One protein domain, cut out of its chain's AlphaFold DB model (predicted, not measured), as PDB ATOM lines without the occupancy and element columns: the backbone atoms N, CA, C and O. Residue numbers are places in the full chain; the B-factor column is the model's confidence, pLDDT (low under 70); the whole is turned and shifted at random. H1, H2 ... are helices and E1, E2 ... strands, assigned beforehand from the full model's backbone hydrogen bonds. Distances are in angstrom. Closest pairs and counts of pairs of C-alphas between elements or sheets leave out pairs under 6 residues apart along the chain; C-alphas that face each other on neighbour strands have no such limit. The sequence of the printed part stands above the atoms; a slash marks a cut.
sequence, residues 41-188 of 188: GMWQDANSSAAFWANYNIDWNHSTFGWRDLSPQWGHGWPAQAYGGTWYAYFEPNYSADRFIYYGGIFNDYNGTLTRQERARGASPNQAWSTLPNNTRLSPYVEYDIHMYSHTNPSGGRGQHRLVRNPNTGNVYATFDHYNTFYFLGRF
ATOM      1  N   GLY A  41      25.044  45.037  34.200       79.00
ATOM      2  CA  GLY A  41      25.156  43.606  34.497       79.00
ATOM      3  C   GLY A  41      25.543  42.779  33.269       79.00
ATOM      4  O   GLY A  41      26.472  41.987  33.339       79.00
ATOM      5  N   MET A  42      24.950  43.058  32.102       84.00
ATOM      6  CA  MET A  42      25.307  42.369  30.851       84.00
ATOM      7  C   MET A  42      26.760  42.639  30.442       84.00
ATOM      8  O   MET A  42      27.446  41.757  29.927       84.00
ATOM      9  N   TRP A  43      27.252  43.858  30.680       84.75
ATOM     10  CA  TRP A  43      28.652  44.200  30.421       84.75
ATOM     11  C   TRP A  43      29.608  43.496  31.384       84.75
ATOM     12  O   TRP A  43      30.684  43.041  30.984       84.75
ATOM     13  N   GLN A  44      29.225  43.401  32.656       83.06
ATOM     14  CA  GLN A  44      29.985  42.665  33.658       83.06
ATOM     15  C   GLN A  44      30.028  41.167  33.334       83.06
ATOM     16  O   GLN A  44      31.103  40.567  33.418       83.06
ATOM     17  N   ASP A  45      28.913  40.586  32.892       83.00
ATOM     18  CA  ASP A  45      28.835  39.189  32.454       83.00
ATOM     19  C   ASP A  45      29.722  38.947  31.230       83.00
ATOM     20  O   ASP A  45      30.487  37.985  31.200       83.00
ATOM     21  N   ALA A  46      29.702  39.856  30.249       86.31
ATOM     22  CA  ALA A  46      30.573  39.777  29.078       86.31
ATOM     23  C   ALA A  46      32.063  39.812  29.459       86.31
ATOM     24  O   ALA A  46      32.836  38.988  28.975       86.31
ATOM     25  N   ASN A  47      32.469  40.719  30.356       84.38
ATOM     26  CA  ASN A  47      33.852  40.782  30.846       84.38
ATOM     27  C   ASN A  47      34.252  39.530  31.632       84.38
ATOM     28  O   ASN A  47      35.352  39.013  31.437       84.38
ATOM     29  N   SER A  48      33.365  39.037  32.497       81.62
ATOM     30  CA  SER A  48      33.614  37.842  33.310       81.62
ATOM     31  C   SER A  48      33.728  36.599  32.429       81.62
ATOM     32  O   SER A  48      34.652  35.809  32.601       81.62
ATOM     33  N   SER A  49      32.859  36.473  31.424       84.19
ATOM     34  CA  SER A  49      32.924  35.409  30.422       84.19
ATOM     35  C   SER A  49      34.201  35.503  29.582       84.19
ATOM     36  O   SER A  49      34.886  34.502  29.397       84.19
ATOM     37  N   ALA A  50      34.600  36.698  29.136       85.56
ATOM     38  CA  ALA A  50      35.839  36.863  28.374       85.56
ATOM     39  C   ALA A  50      37.071  36.472  29.204       85.56
ATOM     40  O   ALA A  50      37.971  35.809  28.693       85.56
ATOM     41  N   ALA A  51      37.089  36.834  30.489       81.62
ATOM     42  CA  ALA A  51      38.134  36.423  31.420       81.62
ATOM     43  C   ALA A  51      38.116  34.911  31.699       81.62
ATOM     44  O   ALA A  51      39.187  34.317  31.813       81.62
ATOM     45  N   PHE A  52      36.934  34.293  31.787       83.00
ATOM     46  CA  PHE A  52      36.798  32.840  31.867       83.00
ATOM     47  C   PHE A  52      37.425  32.199  30.632       83.00
ATOM     48  O   PHE A  52      38.416  31.493  30.756       83.00
ATOM     49  N   TRP A  53      36.952  32.519  29.429       84.81
ATOM     50  CA  TRP A  53      37.479  31.894  28.220       84.81
ATOM     51  C   TRP A  53      38.987  32.057  28.084       84.81
ATOM     52  O   TRP A  53      39.651  31.038  27.921       84.81
ATOM     53  N   ALA A  54      39.505  33.276  28.300       84.06
ATOM     54  CA  ALA A  54      40.933  33.619  28.283       84.06
ATOM     55  C   ALA A  54      41.826  32.715  29.162       84.06
ATOM     56  O   ALA A  54      43.030  32.591  28.912       84.06
ATOM     57  N   ASN A  55      41.258  32.102  30.205       81.38
ATOM     58  CA  ASN A  55      41.979  31.317  31.207       81.38
ATOM     59  C   ASN A  55      41.573  29.837  31.243       81.38
ATOM     60  O   ASN A  55      41.928  29.150  32.200       81.38
ATOM     61  N   TYR A  56      40.851  29.328  30.240       81.44
ATOM     62  CA  TYR A  56      40.435  27.922  30.174       81.44
ATOM     63  C   TYR A  56      40.771  27.272  28.831       81.44
ATOM     64  O   TYR A  56      40.603  27.869  27.767       81.44
ATOM     65  N   ASN A  57      41.211  26.015  28.868       84.69
ATOM     66  CA  ASN A  57      41.507  25.216  27.680       84.69
ATOM     67  C   ASN A  57      40.798  23.856  27.737       84.69
ATOM     68  O   ASN A  57      40.302  23.450  28.786       84.69
ATOM     69  N   ILE A  58      40.761  23.150  26.606       83.00
ATOM     70  CA  ILE A  58      40.266  21.773  26.540       83.00
ATOM     71  C   ILE A  58      41.186  20.877  27.371       83.00
ATOM     72  O   ILE A  58      42.384  20.778  27.096       83.00
ATOM     73  N   ASP A  59      40.605  20.196  28.350       85.69
ATOM     74  CA  ASP A  59      41.197  19.019  28.961       85.69
ATOM     75  C   ASP A  59      41.044  17.839  27.998       85.69
ATOM     76  O   ASP A  59      39.956  17.316  27.772       85.69
ATOM     77  N   TRP A  60      42.148  17.424  27.388       81.50
ATOM     78  CA  TRP A  60      42.149  16.326  26.421       81.50
ATOM     79  C   TRP A  60      42.039  14.944  27.061       81.50
ATOM     80  O   TRP A  60      41.807  13.967  26.348       81.50
ATOM     81  N   ASN A  61      42.204  14.852  28.380       83.38
ATOM     82  CA  ASN A  61      42.129  13.590  29.108       83.38
ATOM     83  C   ASN A  61      40.719  13.307  29.630       83.38
ATOM     84  O   ASN A  61      40.441  12.186  30.057       83.38
ATOM     85  N   HIS A  62      39.827  14.299  29.572       77.12
ATOM     86  CA  HIS A  62      38.466  14.188  30.068       77.12
ATOM     87  C   HIS A  62      37.459  14.656  29.017       77.12
ATOM     88  O   HIS A  62      37.573  15.712  28.400       77.12
ATOM     89  N   SER A  63      36.440  13.832  28.801       75.69
ATOM     90  CA  SER A  63      35.291  14.195  27.985       75.69
ATOM     91  C   SER A  63      34.046  13.662  28.652       75.69
ATOM     92  O   SER A  63      33.961  12.465  28.952       75.69
ATOM     93  N   THR A  64      33.062  14.526  28.826       73.62
ATOM     94  CA  THR A  64      31.833  14.173  29.515       73.62
ATOM     95  C   THR A  64      30.648  14.290  28.564       73.62
ATOM     96  O   THR A  64      30.382  15.351  28.017       73.62
ATOM     97  N   PHE A  65      29.906  13.193  28.360       74.25
ATOM     98  CA  PHE A  65      28.700  13.163  27.509       74.25
ATOM     99  C   PHE A  65      28.903  13.708  26.077       74.25
ATOM    100  O   PHE A  65      27.999  14.294  25.487       74.25
ATOM    101  N   GLY A  66      30.092  13.498  25.500       74.81
ATOM    102  CA  GLY A  66      30.439  13.990  24.161       74.81
ATOM    103  C   GLY A  66      30.819  15.475  24.109       74.81
ATOM    104  O   GLY A  66      31.063  15.995  23.021       74.81
ATOM    105  N   TRP A  67      30.888  16.151  25.258       81.12
ATOM    106  CA  TRP A  67      31.431  17.500  25.397       81.12
ATOM    107  C   TRP A  67      32.917  17.451  25.732       81.12
ATOM    108  O   TRP A  67      33.431  16.455  26.249       81.12
ATOM    109  N   ARG A  68      33.609  18.543  25.409       84.69
ATOM    110  CA  ARG A  68      35.017  18.727  25.757       84.69
ATOM    111  C   ARG A  68      35.102  19.389  27.119       84.69
ATOM    112  O   ARG A  68      34.562  20.483  27.287       84.69
ATOM    113  N   ASP A  69      35.777  18.759  28.066       86.19
ATOM    114  CA  ASP A  69      35.868  19.319  29.407       86.19
ATOM    115  C   ASP A  69      36.886  20.470  29.412       86.19
ATOM    116  O   ASP A  69      37.864  20.458  28.662       86.19
ATOM    117  N   LEU A  70      36.626  21.509  30.199       85.31
ATOM    118  CA  LEU A  70      37.489  22.674  30.340       85.31
ATOM    119  C   LEU A  70      38.300  22.570  31.624       85.31
ATOM    120  O   LEU A  70      37.750  22.339  32.701       85.31
ATOM    121  N   SER A  71      39.599  22.826  31.511       81.75
ATOM    122  CA  SER A  71      40.508  22.961  32.646       81.75
ATOM    123  C   SER A  71      41.095  24.377  32.691       81.75
ATOM    124  O   SER A  71      41.340  24.972  31.633       81.75
ATOM    125  N   PRO A  72      41.319  24.947  33.890       78.44
ATOM    126  CA  PRO A  72      41.987  26.235  34.015       78.44
ATOM    127  C   PRO A  72      43.403  26.171  33.428       78.44
ATOM    128  O   PRO A  72      44.241  25.387  33.875       78.44
ATOM    129  N   GLN A  73      43.692  27.028  32.453       73.06
ATOM    130  CA  GLN A  73      45.019  27.216  31.879       73.06
ATOM    131  C   GLN A  73      45.271  28.703  31.616       73.06
ATOM    132  O   GLN A  73      44.762  29.305  30.671       73.06
ATOM    133  N   TRP A  74      46.102  29.288  32.470       66.44
ATOM    134  CA  TRP A  74      46.392  30.716  32.498       66.44
ATOM    135  C   TRP A  74      47.076  31.211  31.219       66.44
ATOM    136  O   TRP A  74      48.033  30.602  30.739       66.44
ATOM    137  N   GLY A  75      46.611  32.353  30.702       57.94
ATOM    138  CA  GLY A  75      47.270  33.109  29.626       57.94
ATOM    139  C   GLY A  75      47.175  32.510  28.218       57.94
ATOM    140  O   GLY A  75      47.779  33.059  27.298       57.94
ATOM    141  N   HIS A  76      46.444  31.406  28.036       61.16
ATOM    142  CA  HIS A  76      46.425  30.666  26.768       61.16
ATOM    143  C   HIS A  76      45.059  30.055  26.394       61.16
ATOM    144  O   HIS A  76      44.994  29.246  25.468       61.16
ATOM    145  N   GLY A  77      43.964  30.420  27.068       73.50
ATOM    146  CA  GLY A  77      42.655  29.799  26.859       73.50
ATOM    147  C   GLY A  77      41.772  30.536  25.855       73.50
ATOM    148  O   GLY A  77      41.433  31.677  26.081       73.50
ATOM    149  N   TRP A  78      41.410  29.907  24.735       82.38
ATOM    150  CA  TRP A  78      40.337  30.307  23.802       82.38
ATOM    151  C   TRP A  78      40.023  29.062  22.953       82.38
ATOM    152  O   TRP A  78      40.414  28.976  21.786       82.38
ATOM    153  N   PRO A  79      39.414  28.024  23.547       79.38
ATOM    154  CA  PRO A  79      39.480  26.655  23.025       79.38
ATOM    155  C   PRO A  79      38.814  26.494  21.652       79.38
ATOM    156  O   PRO A  79      39.272  25.717  20.809       79.38
ATOM    157  N   ALA A  80      37.786  27.296  21.375       76.62
ATOM    158  CA  ALA A  80      37.106  27.277  20.089       76.62
ATOM    159  C   ALA A  80      37.920  27.897  18.946       76.62
ATOM    160  O   ALA A  80      37.562  27.695  17.788       76.62
ATOM    161  N   GLN A  81      39.027  28.596  19.234       79.56
ATOM    162  CA  GLN A  81      39.922  29.113  18.196       79.56
ATOM    163  C   GLN A  81      40.488  27.994  17.324       79.56
ATOM    164  O   GLN A  81      40.591  28.161  16.112       79.56
ATOM    165  N   ALA A  82      40.852  26.867  17.933       72.62
ATOM    166  CA  ALA A  82      41.394  25.718  17.216       72.62
ATOM    167  C   ALA A  82      40.351  24.607  17.003       72.62
ATOM    168  O   ALA A  82      40.449  23.863  16.031       72.62
ATOM    169  N   TYR A  83      39.348  24.499  17.886       73.19
ATOM    170  CA  TYR A  83      38.434  23.348  17.930       73.19
ATOM    171  C   TYR A  83      36.958  23.739  18.081       73.19
ATOM    172  O   TYR A  83      36.180  23.016  18.701       73.19
ATOM    173  N   GLY A  84      36.569  24.896  17.537       74.88
ATOM    174  CA  GLY A  84      35.191  25.383  17.575       74.88
ATOM    175  C   GLY A  84      34.174  24.449  16.905       74.88
ATOM    176  O   GLY A  84      34.518  23.463  16.258       74.88
ATOM    177  N   GLY A  85      32.893  24.782  17.052       79.00
ATOM    178  CA  GLY A  85      31.774  24.004  16.525       79.00
ATOM    179  C   GLY A  85      31.271  22.951  17.509       79.00
ATOM    180  O   GLY A  85      30.668  21.962  17.096       79.00
ATOM    181  N   THR A  86      31.550  23.123  18.803       81.44
ATOM    182  CA  THR A  86      31.304  22.097  19.818       81.44
ATOM    183  C   THR A  86      30.902  22.698  21.160       81.44
ATOM    184  O   THR A  86      31.048  23.900  21.401       81.44
ATOM    185  N   TRP A  87      30.379  21.829  22.018       84.62
ATOM    186  CA  TRP A  87      30.006  22.141  23.386       84.62
ATOM    187  C   TRP A  87      31.153  21.801  24.336       84.62
ATOM    188  O   TRP A  87      31.823  20.773  24.200       84.62
ATOM    189  N   TYR A  88      31.335  22.674  25.314       83.94
ATOM    190  CA  TYR A  88      32.343  22.588  26.351       83.94
ATOM    191  C   TYR A  88      31.668  22.420  27.702       83.94
ATOM    192  O   TYR A  88      30.688  23.110  27.977       83.94
ATOM    193  N   ALA A  89      32.195  21.528  28.531       83.88
ATOM    194  CA  ALA A  89      31.730  21.316  29.891       83.88
ATOM    195  C   ALA A  89      32.738  21.897  30.880       83.88
ATOM    196  O   ALA A  89      33.938  21.691  30.740       83.88
ATOM    197  N   TYR A  90      32.260  22.592  31.901       80.50
ATOM    198  CA  TYR A  90      33.081  23.059  33.010       80.50
ATOM    199  C   TYR A  90      32.518  22.538  34.330       80.50
ATOM    200  O   TYR A  90      31.302  22.555  34.546       80.50
ATOM    201  N   PHE A  91      33.423  22.073  35.191       74.12
ATOM    202  CA  PHE A  91      33.140  21.628  36.548       74.12
ATOM    203  C   PHE A  91      33.723  22.635  37.524       74.12
ATOM    204  O   PHE A  91      34.939  22.826  37.572       74.12
ATOM    205  N   GLU A  92      32.867  23.247  38.329       67.50
ATOM    206  CA  GLU A  92      33.338  24.151  39.364       67.50
ATOM    207  C   GLU A  92      33.857  23.317  40.552       67.50
ATOM    208  O   GLU A  92      33.094  22.533  41.120       67.50
ATOM    209  N   PRO A  93      35.139  23.442  40.957       56.62
ATOM    210  CA  PRO A  93      35.758  22.530  41.928       56.62
ATOM    211  C   PRO A  93      35.033  22.431  43.280       56.62
ATOM    212  O   PRO A  93      35.112  21.405  43.950       56.62
ATOM    213  N   ASN A  94      34.312  23.488  43.670       56.94
ATOM    214  CA  ASN A  94      33.563  23.568  44.928       56.94
ATOM    215  C   ASN A  94      32.069  23.232  44.781       56.94
ATOM    216  O   ASN A  94      31.370  23.119  45.785       56.94
ATOM    217  N   TYR A  95      31.587  23.052  43.550       54.28
ATOM    218  CA  TYR A  95      30.216  22.662  43.228       54.28
ATOM    219  C   TYR A  95      30.273  21.376  42.413       54.28
ATOM    220  O   TYR A  95      29.909  21.340  41.244       54.28
ATOM    221  N   SER A  96      30.740  20.297  43.046       48.31
ATOM    222  CA  SER A  96      31.021  18.987  42.434       48.31
ATOM    223  C   SER A  96      29.853  18.338  41.662       48.31
ATOM    224  O   SER A  96      30.027  17.266  41.083       48.31
ATOM    225  N   ALA A  97      28.670  18.955  41.656       51.75
ATOM    226  CA  ALA A  97      27.489  18.532  40.913       51.75
ATOM    227  C   ALA A  97      27.090  19.478  39.762       51.75
ATOM    228  O   ALA A  97      26.390  19.031  38.852       51.75
ATOM    229  N   ASP A  98      27.537  20.737  39.756       55.94
ATOM    230  CA  ASP A  98      27.085  21.722  38.775       55.94
ATOM    231  C   ASP A  98      28.013  21.730  37.560       55.94
ATOM    232  O   ASP A  98      29.201  22.051  37.619       55.94
ATOM    233  N   ARG A  99      27.434  21.309  36.436       63.78
ATOM    234  CA  ARG A  99      28.080  21.304  35.128       63.78
ATOM    235  C   ARG A  99      27.545  22.459  34.316       63.78
ATOM    236  O   ARG A  99      26.343  22.525  34.041       63.78
ATOM    237  N   PHE A 100      28.464  23.303  33.886       69.44
ATOM    238  CA  PHE A 100      28.172  24.444  33.042       69.44
ATOM    239  C   PHE A 100      28.552  24.110  31.613       69.44
ATOM    240  O   PHE A 100      29.691  23.729  31.340       69.44
ATOM    241  N   ILE A 101      27.581  24.211  30.710       65.94
ATOM    242  CA  ILE A 101      27.821  24.009  29.287       65.94
ATOM    243  C   ILE A 101      27.993  25.366  28.623       65.94
ATOM    244  O   ILE A 101      27.214  26.287  28.868       65.94
ATOM    245  N   TYR A 102      28.967  25.449  27.732       73.06
ATOM    246  CA  TYR A 102      29.174  26.574  26.845       73.06
ATOM    247  C   TYR A 102      29.330  26.099  25.403       73.06
ATOM    248  O   TYR A 102      29.886  25.028  25.168       73.06
ATOM    249  N   TYR A 103      28.921  26.896  24.421       77.69
ATOM    250  CA  TYR A 103      29.303  26.666  23.032       77.69
ATOM    251  C   TYR A 103      30.386  27.648  22.601       77.69
ATOM    252  O   TYR A 103      30.343  28.838  22.922       77.69
ATOM    253  N   GLY A 104      31.321  27.146  21.802       80.38
ATOM    254  CA  GLY A 104      32.251  27.985  21.063       80.38
ATOM    255  C   GLY A 104      32.381  27.510  19.624       80.38
ATOM    256  O   GLY A 104      32.470  26.307  19.361       80.38
ATOM    257  N   GLY A 105      32.383  28.445  18.677       82.19
ATOM    258  CA  GLY A 105      32.306  28.138  17.251       82.19
ATOM    259  C   GLY A 105      32.906  29.196  16.350       82.19
ATOM    260  O   GLY A 105      33.402  30.215  16.810       82.19
ATOM    261  N   ILE A 106      32.880  28.938  15.047       83.62
ATOM    262  CA  ILE A 106      33.345  29.896  14.042       83.62
ATOM    263  C   ILE A 106      32.247  30.939  13.827       83.62
ATOM    264  O   ILE A 106      31.081  30.583  13.651       83.62
ATOM    265  N   PHE A 107      32.625  32.215  13.803       86.44
ATOM    266  CA  PHE A 107      31.727  33.309  13.461       86.44
ATOM    267  C   PHE A 107      32.065  33.879  12.082       86.44
ATOM    268  O   PHE A 107      33.149  34.417  11.846       86.44
ATOM    269  N   ASN A 108      31.097  33.814  11.171       83.00
ATOM    270  CA  ASN A 108      31.219  34.406   9.844       83.00
ATOM    271  C   ASN A 108      30.631  35.823   9.845       83.00
ATOM    272  O   ASN A 108      29.418  36.004   9.924       83.00
ATOM    273  N   ASP A 109      31.486  36.837   9.697       85.56
ATOM    274  CA  ASP A 109      31.090  38.250   9.614       85.56
ATOM    275  C   ASP A 109      30.557  38.604   8.213       85.56
ATOM    276  O   ASP A 109      31.153  39.385   7.470       85.56
ATOM    277  N   TYR A 110      29.421  38.008   7.832       79.44
ATOM    278  CA  TYR A 110      28.815  38.184   6.503       79.44
ATOM    279  C   TYR A 110      28.559  39.658   6.151       79.44
ATOM    280  O   TYR A 110      28.735  40.065   5.003       79.44
ATOM    281  N   ASN A 111      28.207  40.474   7.147       81.88
ATOM    282  CA  ASN A 111      27.902  41.897   6.973       81.88
ATOM    283  C   ASN A 111      29.147  42.803   7.070       81.88
ATOM    284  O   ASN A 111      29.049  44.030   6.922       81.88
ATOM    285  N   GLY A 112      30.329  42.229   7.322       84.50
ATOM    286  CA  GLY A 112      31.596  42.951   7.445       84.50
ATOM    287  C   GLY A 112      31.651  43.927   8.625       84.50
ATOM    288  O   GLY A 112      32.439  44.876   8.587       84.50
ATOM    289  N   THR A 113      30.775  43.784   9.621       88.81
ATOM    290  CA  THR A 113      30.646  44.729  10.736       88.81
ATOM    291  C   THR A 113      31.861  44.666  11.645       88.81
ATOM    292  O   THR A 113      32.473  45.706  11.898       88.81
ATOM    293  N   LEU A 114      32.262  43.466  12.072       89.75
ATOM    294  CA  LEU A 114      33.467  43.296  12.885       89.75
ATOM    295  C   LEU A 114      34.719  43.649  12.093       89.75
ATOM    296  O   LEU A 114      35.582  44.360  12.593       89.75
ATOM    297  N   THR A 115      34.753  43.290  10.813       88.56
ATOM    298  CA  THR A 115      35.839  43.648   9.897       88.56
ATOM    299  C   THR A 115      36.045  45.159   9.822       88.56
ATOM    300  O   THR A 115      37.180  45.639   9.855       88.56
ATOM    301  N   ARG A 116      34.962  45.946   9.748       88.12
ATOM    302  CA  ARG A 116      35.053  47.414   9.796       88.12
ATOM    303  C   ARG A 116      35.549  47.908  11.153       88.12
ATOM    304  O   ARG A 116      36.396  48.798  11.175       88.12
ATOM    305  N   GLN A 117      35.064  47.339  12.258       90.00
ATOM    306  CA  GLN A 117      35.512  47.729  13.600       90.00
ATOM    307  C   GLN A 117      36.993  47.406  13.846       90.00
ATOM    308  O   GLN A 117      37.705  48.230  14.412       90.00
ATOM    309  N   GLU A 118      37.476  46.252  13.390       87.44
ATOM    310  CA  GLU A 118      38.889  45.856  13.433       87.44
ATOM    311  C   GLU A 118      39.766  46.845  12.670       87.44
ATOM    312  O   GLU A 118      40.753  47.363  13.195       87.44
ATOM    313  N   ARG A 119      39.366  47.187  11.440       86.50
ATOM    314  CA  ARG A 119      40.086  48.173  10.625       86.50
ATOM    315  C   ARG A 119      40.085  49.564  11.256       86.50
ATOM    316  O   ARG A 119      41.114  50.231  11.226       86.50
ATOM    317  N   ALA A 120      38.972  49.986  11.857       86.62
ATOM    318  CA  ALA A 120      38.898  51.246  12.601       86.62
ATOM    319  C   ALA A 120      39.831  51.263  13.827       86.62
ATOM    320  O   ALA A 120      40.245  52.331  14.269       86.62
ATOM    321  N   ARG A 121      40.201  50.084  14.344       85.44
ATOM    322  CA  ARG A 121      41.181  49.893  15.425       85.44
ATOM    323  C   ARG A 121      42.602  49.621  14.920       85.44
ATOM    324  O   ARG A 121      43.474  49.291  15.717       85.44
ATOM    325  N   GLY A 122      42.849  49.779  13.619       82.44
ATOM    326  CA  GLY A 122      44.178  49.665  13.017       82.44
ATOM    327  C   GLY A 122      44.587  48.249  12.604       82.44
ATOM    328  O   GLY A 122      45.742  48.052  12.232       82.44
ATOM    329  N   ALA A 123      43.680  47.266  12.633       81.12
ATOM    330  CA  ALA A 123      43.986  45.930  12.129       81.12
ATOM    331  C   ALA A 123      44.249  45.961  10.614       81.12
ATOM    332  O   ALA A 123      43.507  46.580   9.840       81.12
ATOM    333  N   SER A 124      45.292  45.250  10.176       80.56
ATOM    334  CA  SER A 124      45.554  45.062   8.747       80.56
ATOM    335  C   SER A 124      44.456  44.204   8.094       80.56
ATOM    336  O   SER A 124      43.782  43.432   8.786       80.56
ATOM    337  N   PRO A 125      44.266  44.281   6.760       74.75
ATOM    338  CA  PRO A 125      43.249  43.491   6.066       74.75
ATOM    339  C   PRO A 125      43.311  41.995   6.397       74.75
ATOM    340  O   PRO A 125      42.287  41.431   6.758       74.75
ATOM    341  N   ASN A 126      44.514  41.409   6.397       72.56
ATOM    342  CA  ASN A 126      44.742  39.982   6.653       72.56
ATOM    343  C   ASN A 126      44.433  39.560   8.100       72.56
ATOM    344  O   ASN A 126      44.217  38.383   8.372       72.56
ATOM    345  N   GLN A 127      44.422  40.510   9.039       77.94
ATOM    346  CA  GLN A 127      44.050  40.251  10.430       77.94
ATOM    347  C   GLN A 127      42.540  40.339  10.643       77.94
ATOM    348  O   GLN A 127      42.024  39.662  11.525       77.94
ATOM    349  N   ALA A 128      41.832  41.151   9.856       74.81
ATOM    350  CA  ALA A 128      40.385  41.329   9.972       74.81
ATOM    351  C   ALA A 128      39.591  40.301   9.142       74.81
ATOM    352  O   ALA A 128      38.471  39.951   9.500       74.81
ATOM    353  N   TRP A 129      40.154  39.812   8.035       74.50
ATOM    354  CA  TRP A 129      39.547  38.789   7.180       74.50
ATOM    355  C   TRP A 129      40.602  38.141   6.267       74.50
ATOM    356  O   TRP A 129      41.647  38.718   5.982       74.50
ATOM    357  N   SER A 130      40.322  36.935   5.781       60.22
ATOM    358  CA  SER A 130      41.107  36.224   4.767       60.22
ATOM    359  C   SER A 130      40.311  36.142   3.464       60.22
ATOM    360  O   SER A 130      39.111  35.873   3.488       60.22
ATOM    361  N   THR A 131      40.952  36.365   2.314       61.03
ATOM    362  CA  THR A 131      40.351  36.078   0.999       61.03
ATOM    363  C   THR A 131      40.768  34.687   0.549       61.03
ATOM    364  O   THR A 131      41.961  34.409   0.445       61.03
ATOM    365  N   LEU A 132      39.811  33.819   0.241       61.41
ATOM    366  CA  LEU A 132      40.087  32.596  -0.505       61.41
ATOM    367  C   LEU A 132      40.341  32.920  -1.992       61.41
ATOM    368  O   LEU A 132      39.831  33.928  -2.484       61.41
ATOM    369  N   PRO A 133      41.044  32.055  -2.752       58.62
ATOM    370  CA  PRO A 133      41.277  32.248  -4.192       58.62
ATOM    371  C   PRO A 133      40.005  32.458  -5.034       58.62
ATOM    372  O   PRO A 133      40.065  33.022  -6.119       58.62
ATOM    373  N   ASN A 134      38.840  32.037  -4.528       68.00
ATOM    374  CA  ASN A 134      37.527  32.239  -5.144       68.00
ATOM    375  C   ASN A 134      36.831  33.551  -4.710       68.00
ATOM    376  O   ASN A 134      35.609  33.651  -4.800       68.00
ATOM    377  N   ASN A 135      37.577  34.531  -4.186       57.66
ATOM    378  CA  ASN A 135      37.076  35.798  -3.633       57.66
ATOM    379  C   ASN A 135      36.117  35.668  -2.433       57.66
ATOM    380  O   ASN A 135      35.511  36.659  -2.017       57.66
ATOM    381  N   THR A 136      36.000  34.484  -1.824       61.66
ATOM    382  CA  THR A 136      35.216  34.315  -0.593       61.66
ATOM    383  C   THR A 136      35.967  34.918   0.587       61.66
ATOM    384  O   THR A 136      37.159  34.668   0.769       61.66
ATOM    385  N   ARG A 137      35.271  35.705   1.414       62.78
ATOM    386  CA  ARG A 137      35.824  36.247   2.659       62.78
ATOM    387  C   ARG A 137      35.602  35.248   3.790       62.78
ATOM    388  O   ARG A 137      34.462  35.013   4.174       62.78
ATOM    389  N   LEU A 138      36.680  34.694   4.332       69.56
ATOM    390  CA  LEU A 138      36.652  33.963   5.594       69.56
ATOM    391  C   LEU A 138      37.067  34.908   6.704       69.56
ATOM    392  O   LEU A 138      38.154  35.484   6.679       69.56
ATOM    393  N   SER A 139      36.187  35.091   7.672       71.50
ATOM    394  CA  SER A 139      36.528  35.889   8.836       71.50
ATOM    395  C   SER A 139      37.216  34.999   9.868       71.50
ATOM    396  O   SER A 139      36.769  33.870  10.057       71.50
ATOM    397  N   PRO A 140      38.280  35.459  10.545       78.44
ATOM    398  CA  PRO A 140      38.995  34.639  11.520       78.44
ATOM    399  C   PRO A 140      38.222  34.499  12.837       78.44
ATOM    400  O   PRO A 140      38.745  33.944  13.795       78.44
ATOM    401  N   TYR A 141      37.024  35.074  12.926       88.38
ATOM    402  CA  TYR A 141      36.342  35.266  14.186       88.38
ATOM    403  C   TYR A 141      35.820  33.960  14.769       88.38
ATOM    404  O   TYR A 141      35.352  33.061  14.070       88.38
ATOM    405  N   VAL A 142      35.855  33.912  16.090       89.38
ATOM    406  CA  VAL A 142      35.403  32.783  16.890       89.38
ATOM    407  C   VAL A 142      34.409  33.324  17.900       89.38
ATOM    408  O   VAL A 142      34.690  34.318  18.567       89.38
ATOM    409  N   GLU A 143      33.247  32.703  18.004       91.56
ATOM    410  CA  GLU A 143      32.225  33.068  18.973       91.56
ATOM    411  C   GLU A 143      32.247  32.182  20.210       91.56
ATOM    412  O   GLU A 143      32.609  31.008  20.143       91.56
ATOM    413  N   TYR A 144      31.795  32.760  21.317       89.94
ATOM    414  CA  TYR A 144      31.656  32.107  22.609       89.94
ATOM    415  C   TYR A 144      30.372  32.570  23.292       89.94
ATOM    416  O   TYR A 144      29.951  33.723  23.143       89.94
ATOM    417  N   ASP A 145      29.753  31.685  24.064       87.94
ATOM    418  CA  ASP A 145      28.600  32.055  24.880       87.94
ATOM    419  C   ASP A 145      29.017  32.890  26.100       87.94
ATOM    420  O   ASP A 145      30.037  32.626  26.744       87.94
ATOM    421  N   ILE A 146      28.209  33.912  26.410       83.50
ATOM    422  CA  ILE A 146      28.365  34.719  27.632       83.50
ATOM    423  C   ILE A 146      27.772  33.981  28.834       83.50
ATOM    424  O   ILE A 146      28.359  33.984  29.912       83.50
ATOM    425  N   HIS A 147      26.620  33.335  28.648       76.94
ATOM    426  CA  HIS A 147      25.927  32.614  29.708       76.94
ATOM    427  C   HIS A 147      26.256  31.121  29.669       76.94
ATOM    428  O   HIS A 147      26.435  30.537  28.603       76.94
ATOM    429  N   MET A 148      26.265  30.515  30.849       72.69
ATOM    430  CA  MET A 148      26.304  29.069  31.032       72.69
ATOM    431  C   MET A 148      24.909  28.454  30.919       72.69
ATOM    432  O   MET A 148      23.918  29.061  31.333       72.69
ATOM    433  N   TYR A 149      24.838  27.219  30.424       70.50
ATOM    434  CA  TYR A 149      23.617  26.411  30.452       70.50
ATOM    435  C   TYR A 149      23.749  25.295  31.479       70.50
ATOM    436  O   TYR A 149      24.812  24.686  31.623       70.50
ATOM    437  N   SER A 150      22.646  25.001  32.167       66.56
ATOM    438  CA  SER A 150      22.558  23.812  33.008       66.56
ATOM    439  C   SER A 150      22.623  22.557  32.142       66.56
ATOM    440  O   SER A 150      21.993  22.484  31.081       66.56
ATOM    441  N   HIS A 151      23.337  21.537  32.621       62.28
ATOM    442  CA  HIS A 151      23.512  20.294  31.878       62.28
ATOM    443  C   HIS A 151      22.218  19.522  31.587       62.28
ATOM    444  O   HIS A 151      22.211  18.631  30.738       62.28
ATOM    445  N   THR A 152      21.134  19.819  32.306       61.19
ATOM    446  CA  THR A 152      19.822  19.188  32.114       61.19
ATOM    447  C   THR A 152      19.008  19.835  30.996       61.19
ATOM    448  O   THR A 152      18.028  19.244  30.551       61.19
ATOM    449  N   ASN A 153      19.408  21.016  30.508       59.28
ATOM    450  CA  ASN A 153      18.730  21.689  29.403       59.28
ATOM    451  C   ASN A 153      19.706  22.405  28.444       59.28
ATOM    452  O   ASN A 153      19.650  23.629  28.302       59.28
ATOM    453  N   PRO A 154      20.565  21.657  27.725       56.78
ATOM    454  CA  PRO A 154      21.392  22.225  26.655       56.78
ATOM    455  C   PRO A 154      20.562  22.752  25.468       56.78
ATOM    456  O   PRO A 154      21.056  23.522  24.648       56.78
ATOM    457  N   SER A 155      19.298  22.331  25.350       53.47
ATOM    458  CA  SER A 155      18.396  22.624  24.230       53.47
ATOM    459  C   SER A 155      17.612  23.935  24.348       53.47
ATOM    460  O   SER A 155      16.919  24.292  23.399       53.47
ATOM    461  N   GLY A 156      17.715  24.670  25.463       59.16
ATOM    462  CA  GLY A 156      16.949  25.900  25.739       59.16
ATOM    463  C   GLY A 156      17.220  27.091  24.804       59.16
ATOM    464  O   GLY A 156      16.726  28.189  25.044       59.16
ATOM    465  N   GLY A 157      17.989  26.879  23.733       67.00
ATOM    466  CA  GLY A 157      18.505  27.915  22.855       67.00
ATOM    467  C   GLY A 157      19.681  28.640  23.503       67.00
ATOM    468  O   GLY A 157      19.708  28.901  24.701       67.00
ATOM    469  N   ARG A 158      20.672  29.019  22.694       76.62
ATOM    470  CA  ARG A 158      21.869  29.700  23.202       76.62
ATOM    471  C   ARG A 158      21.601  31.162  23.624       76.62
ATOM    472  O   ARG A 158      22.498  31.865  24.072       76.62
ATOM    473  N   GLY A 159      20.375  31.670  23.505       80.12
ATOM    474  CA  GLY A 159      20.059  33.080  23.762       80.12
ATOM    475  C   GLY A 159      20.698  34.027  22.737       80.12
ATOM    476  O   GLY A 159      21.143  33.589  21.677       80.12
ATOM    477  N   GLN A 160      20.737  35.326  23.038       86.81
ATOM    478  CA  GLN A 160      21.152  36.379  22.092       86.81
ATOM    479  C   GLN A 160      22.540  36.978  22.382       86.81
ATOM    480  O   GLN A 160      23.058  37.757  21.582       86.81
ATOM    481  N   HIS A 161      23.135  36.632  23.526       88.94
ATOM    482  CA  HIS A 161      24.359  37.250  24.033       88.94
ATOM    483  C   HIS A 161      25.591  36.414  23.679       88.94
ATOM    484  O   HIS A 161      25.661  35.231  24.030       88.94
ATOM    485  N   ARG A 162      26.577  37.012  23.006       92.19
ATOM    486  CA  ARG A 162      27.816  36.325  22.606       92.19
ATOM    487  C   ARG A 162      29.025  37.215  22.767       92.19
ATOM    488  O   ARG A 162      28.938  38.431  22.601       92.19
ATOM    489  N   LEU A 163      30.160  36.569  22.975       93.12
ATOM    490  CA  LEU A 163      31.456  37.135  22.662       93.12
ATOM    491  C   LEU A 163      31.856  36.698  21.262       93.12
ATOM    492  O   LEU A 163      31.593  35.568  20.860       93.12
ATOM    493  N   VAL A 164      32.532  37.578  20.541       93.56
ATOM    494  CA  VAL A 164      33.200  37.264  19.287       93.56
ATOM    495  C   VAL A 164      34.626  37.777  19.373       93.56
ATOM    496  O   VAL A 164      34.858  38.961  19.607       93.56
ATOM    497  N   ARG A 165      35.588  36.877  19.205       90.56
ATOM    498  CA  ARG A 165      37.016  37.172  19.276       90.56
ATOM    499  C   ARG A 165      37.652  37.070  17.906       90.56
ATOM    500  O   ARG A 165      37.413  36.113  17.176       90.56
ATOM    501  N   ASN A 166      38.537  38.009  17.606       88.12
ATOM    502  CA  ASN A 166      39.501  37.868  16.534       88.12
ATOM    503  C   ASN A 166      40.808  37.272  17.076       88.12
ATOM    504  O   ASN A 166      41.518  37.944  17.826       88.12
ATOM    505  N   PRO A 167      41.172  36.040  16.699       83.88
ATOM    506  CA  PRO A 167      42.380  35.395  17.193       83.88
ATOM    507  C   PRO A 167      43.673  36.038  16.689       83.88
ATOM    508  O   PRO A 167      44.704  35.916  17.346       83.88
ATOM    509  N   ASN A 168      43.630  36.757  15.564       83.31
ATOM    510  CA  ASN A 168      44.811  37.387  14.972       83.31
ATOM    511  C   ASN A 168      45.194  38.698  15.668       83.31
ATOM    512  O   ASN A 168      46.357  39.103  15.641       83.31
ATOM    513  N   THR A 169      44.218  39.392  16.253       82.75
ATOM    514  CA  THR A 169      44.438  40.657  16.971       82.75
ATOM    515  C   THR A 169      44.300  40.488  18.481       82.75
ATOM    516  O   THR A 169      44.908  41.247  19.229       82.75
ATOM    517  N   GLY A 170      43.557  39.483  18.946       83.38
ATOM    518  CA  GLY A 170      43.133  39.331  20.339       83.38
ATOM    519  C   GLY A 170      41.966  40.247  20.715       83.38
ATOM    520  O   GLY A 170      41.592  40.306  21.881       83.38
ATOM    521  N   ASN A 171      41.396  40.990  19.761       87.44
ATOM    522  CA  ASN A 171      40.253  41.856  20.023       87.44
ATOM    523  C   ASN A 171      39.007  41.013  20.299       87.44
ATOM    524  O   ASN A 171      38.704  40.066  19.570       87.44
ATOM    525  N   VAL A 172      38.278  41.381  21.346       90.62
ATOM    526  CA  VAL A 172      37.036  40.742  21.770       90.62
ATOM    527  C   VAL A 172      35.910  41.758  21.694       90.62
ATOM    528  O   VAL A 172      36.027  42.898  22.150       90.62
ATOM    529  N   TYR A 173      34.802  41.315  21.123       92.88
ATOM    530  CA  TYR A 173      33.574  42.067  20.956       92.88
ATOM    531  C   TYR A 173      32.441  41.332  21.662       92.88
ATOM    532  O   TYR A 173      32.407  40.106  21.659       92.88
ATOM    533  N   ALA A 174      31.499  42.069  22.232       92.81
ATOM    534  CA  ALA A 174      30.261  41.539  22.775       92.81
ATOM    535  C   ALA A 174      29.083  41.947  21.883       92.81
ATOM    536  O   ALA A 174      29.025  43.077  21.397       92.81
ATOM    537  N   THR A 175      28.137  41.034  21.695       93.06
ATOM    538  CA  THR A 175      26.809  41.301  21.133       93.06
ATOM    539  C   THR A 175      25.767  40.911  22.168       93.06
ATOM    540  O   THR A 175      25.899  39.870  22.813       93.06
ATOM    541  N   PHE A 176      24.708  41.710  22.282       91.56
ATOM    542  CA  PHE A 176      23.589  41.468  23.202       91.56
ATOM    543  C   PHE A 176      22.248  41.296  22.476       91.56
ATOM    544  O   PHE A 176      21.221  41.090  23.108       91.56
ATOM    545  N   ASP A 177      22.249  41.354  21.146       90.38
ATOM    546  CA  ASP A 177      21.048  41.392  20.309       90.38
ATOM    547  C   ASP A 177      21.147  40.423  19.120       90.38
ATOM    548  O   ASP A 177      20.613  40.686  18.044       90.38
ATOM    549  N   HIS A 178      21.830  39.288  19.315       90.75
ATOM    550  CA  HIS A 178      21.990  38.238  18.309       90.75
ATOM    551  C   HIS A 178      22.695  38.728  17.027       90.75
ATOM    552  O   HIS A 178      22.203  38.547  15.912       90.75
ATOM    553  N   TYR A 179      23.889  39.301  17.207       91.25
ATOM    554  CA  TYR A 179      24.829  39.725  16.161       91.25
ATOM    555  C   TYR A 179      24.384  40.948  15.344       91.25
ATOM    556  O   TYR A 179      24.978  41.230  14.299       91.25
ATOM    557  N   ASN A 180      23.367  41.689  15.804       89.44
ATOM    558  CA  ASN A 180      22.939  42.921  15.143       89.44
ATOM    559  C   ASN A 180      23.890  44.079  15.474       89.44
ATOM    560  O   ASN A 180      24.261  44.848  14.582       89.44
ATOM    561  N   THR A 181      24.338  44.176  16.728       91.19
ATOM    562  CA  THR A 181      25.314  45.173  17.175       91.19
ATOM    563  C   THR A 181      26.494  44.535  17.899       91.19
ATOM    564  O   THR A 181      26.383  43.510  18.565       91.19
ATOM    565  N   PHE A 182      27.663  45.162  17.751       92.12
ATOM    566  CA  PHE A 182      28.902  44.714  18.377       92.12
ATOM    567  C   PHE A 182      29.560  45.854  19.133       92.12
ATOM    568  O   PHE A 182      29.763  46.942  18.583       92.12
ATOM    569  N   TYR A 183      29.955  45.559  20.362       91.69
ATOM    570  CA  TYR A 183      30.643  46.472  21.256       91.69
ATOM    571  C   TYR A 183      32.014  45.905  21.564       91.69
ATOM    572  O   TYR A 183      32.141  44.764  21.993       91.69
ATOM    573  N   PHE A 184      33.056  46.690  21.332       90.06
ATOM    574  CA  PHE A 184      34.404  46.258  21.658       90.06
ATOM    575  C   PHE A 184      34.579  46.192  23.172       90.06
ATOM    576  O   PHE A 184      34.465  47.205  23.860       90.06
ATOM    577  N   LEU A 185      34.865  44.994  23.661       87.75
ATOM    578  CA  LEU A 185      35.045  44.706  25.074       87.75
ATOM    579  C   LEU A 185      36.487  44.973  25.500       87.75
ATOM    580  O   LEU A 185      36.737  45.474  26.594       87.75
ATOM    581  N   GLY A 186      37.436  44.654  24.622       86.50
ATOM    582  CA  GLY A 186      38.847  44.800  24.917       86.50
ATOM    583  C   GLY A 186      39.737  43.890  24.097       86.50
ATOM    584  O   GLY A 186      39.316  43.311  23.098       86.50
ATOM    585  N   ARG A 187      40.980  43.753  24.552       83.50
ATOM    586  CA  ARG A 187      41.948  42.799  24.007       83.50
ATOM    587  C   ARG A 187      42.278  41.757  25.073       83.50
ATOM    588  O   ARG A 187      42.638  42.164  26.174       83.50
ATOM    589  N   PHE A 188      42.131  40.476  24.734       76.75
ATOM    590  CA  PHE A 188      42.289  39.314  25.614       76.75
ATOM    591  C   PHE A 188      43.107  38.201  24.941       76.75
ATOM    592  O   PHE A 188      42.986  37.983  23.704       76.75
TER     593      PHE A 188
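This is residues 41 to 188 of the 188 residues of an uncharacterized protein of Streptomyces sp. NRRL WC-3618 (UniProt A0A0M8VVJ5). One strongly twisted, curled sheet of eight strands wraps round the long helix H1. The short helix H2 is on the opposite face, and H3 and H4 make a small helical pair near the E7 and E8 end of the sheet. The printed part has 148 residues, with four named helices and eight named strands in the order H1 E1 E2 H2 E3 E4 H3 H4 E5 E6 E7 E8; the class is mixed, helices and strands. The sheet is mixed, in the order E1 E2 E3 E4 E5 E6 E7 E8, with only E2 and E3 parallel. The whole is compact, with a radius of gyration of the C-alphas of 15.5 A and spans of 47 by 33 by 29 A.

Find C-alpha 41 at (25.156, 43.606, 34.497); from there H1, residues 41 to 54, runs 19.7 A. E1, residues 56 to 64, covers 16.2 A and bends by 99 degrees at residue 61. Next come E2, residues 67 to 72, 16.2 A; H2, residues 80 to 83; and E3, residues 86 to 91, 16.8 A. E4, residues 99 to 106, runs 23.4 A to C-alpha 106 at (33.345, 29.896, 14.042). Read on to H3, residues 113 to 120, 10.7 A, and H4, residues 125 to 128. E5, residues 142 to 145, E6, residues 162 to 165, E7, residues 171 to 175, and E8, residues 183 to 187, follow; E8 ends at C-alpha 187, (41.948, 42.799, 24.007).

Begin with the sheet, whose edge strands are E1 and E8. E1 and E2 form a hairpin, with N 59 and O 69 2.8 A apart. E2, H2 and E3 form a strand-helix-strand unit, two parallel neighbour strands with a helix between, and its crossover is right-handed; N 70 and O 89 are 2.7 A apart. The hairpin of E3 and E4 has N 88 and O 102 at 2.8 A. E4 pairs with E5, antiparallel, N 143 to O 105 at 2.8 A. E5 to E8 make a meander, each strand the antiparallel neighbour of the one before; look at N 165 and O 142, N 164 and O 173, and N 174 and O 183, each 2.8 A. The sheet curls round H1, and the closest C-alphas of H1 and E7 are those of Ala 46 and Ala 174, 6.6 A. H2 is on the opposite face at a height over the sheet of 5.4 A, over none of the strands. H3 only grazes the sheet with residues 114 to 118, and touches H4 at the C-alphas of Thr 115 and Ala 128, 5.1 A; H4 is not on the sheet. In H1 and H3 every O i to N i+4 pair is within hydrogen-bond range; H2 and H4 are too short for one, and the one O i to N i+3 pair is within range in H4 but not in H2.

Look for the two C-alphas farthest apart at Asn 94 and Asn 134, 51.0 A. The printed part has no cut. The links H4 to E5 and E5 to E6 are long; in them residues 130 to 131 pair with 137 to 138, and residues 149 to 150 with 100 to 101 of E4, both antiparallel. The mean pLDDT of the printed part is 78.7, and it is under 70 at residues 74 to 76, 92 to 101, 130 to 138 and 150 to 157.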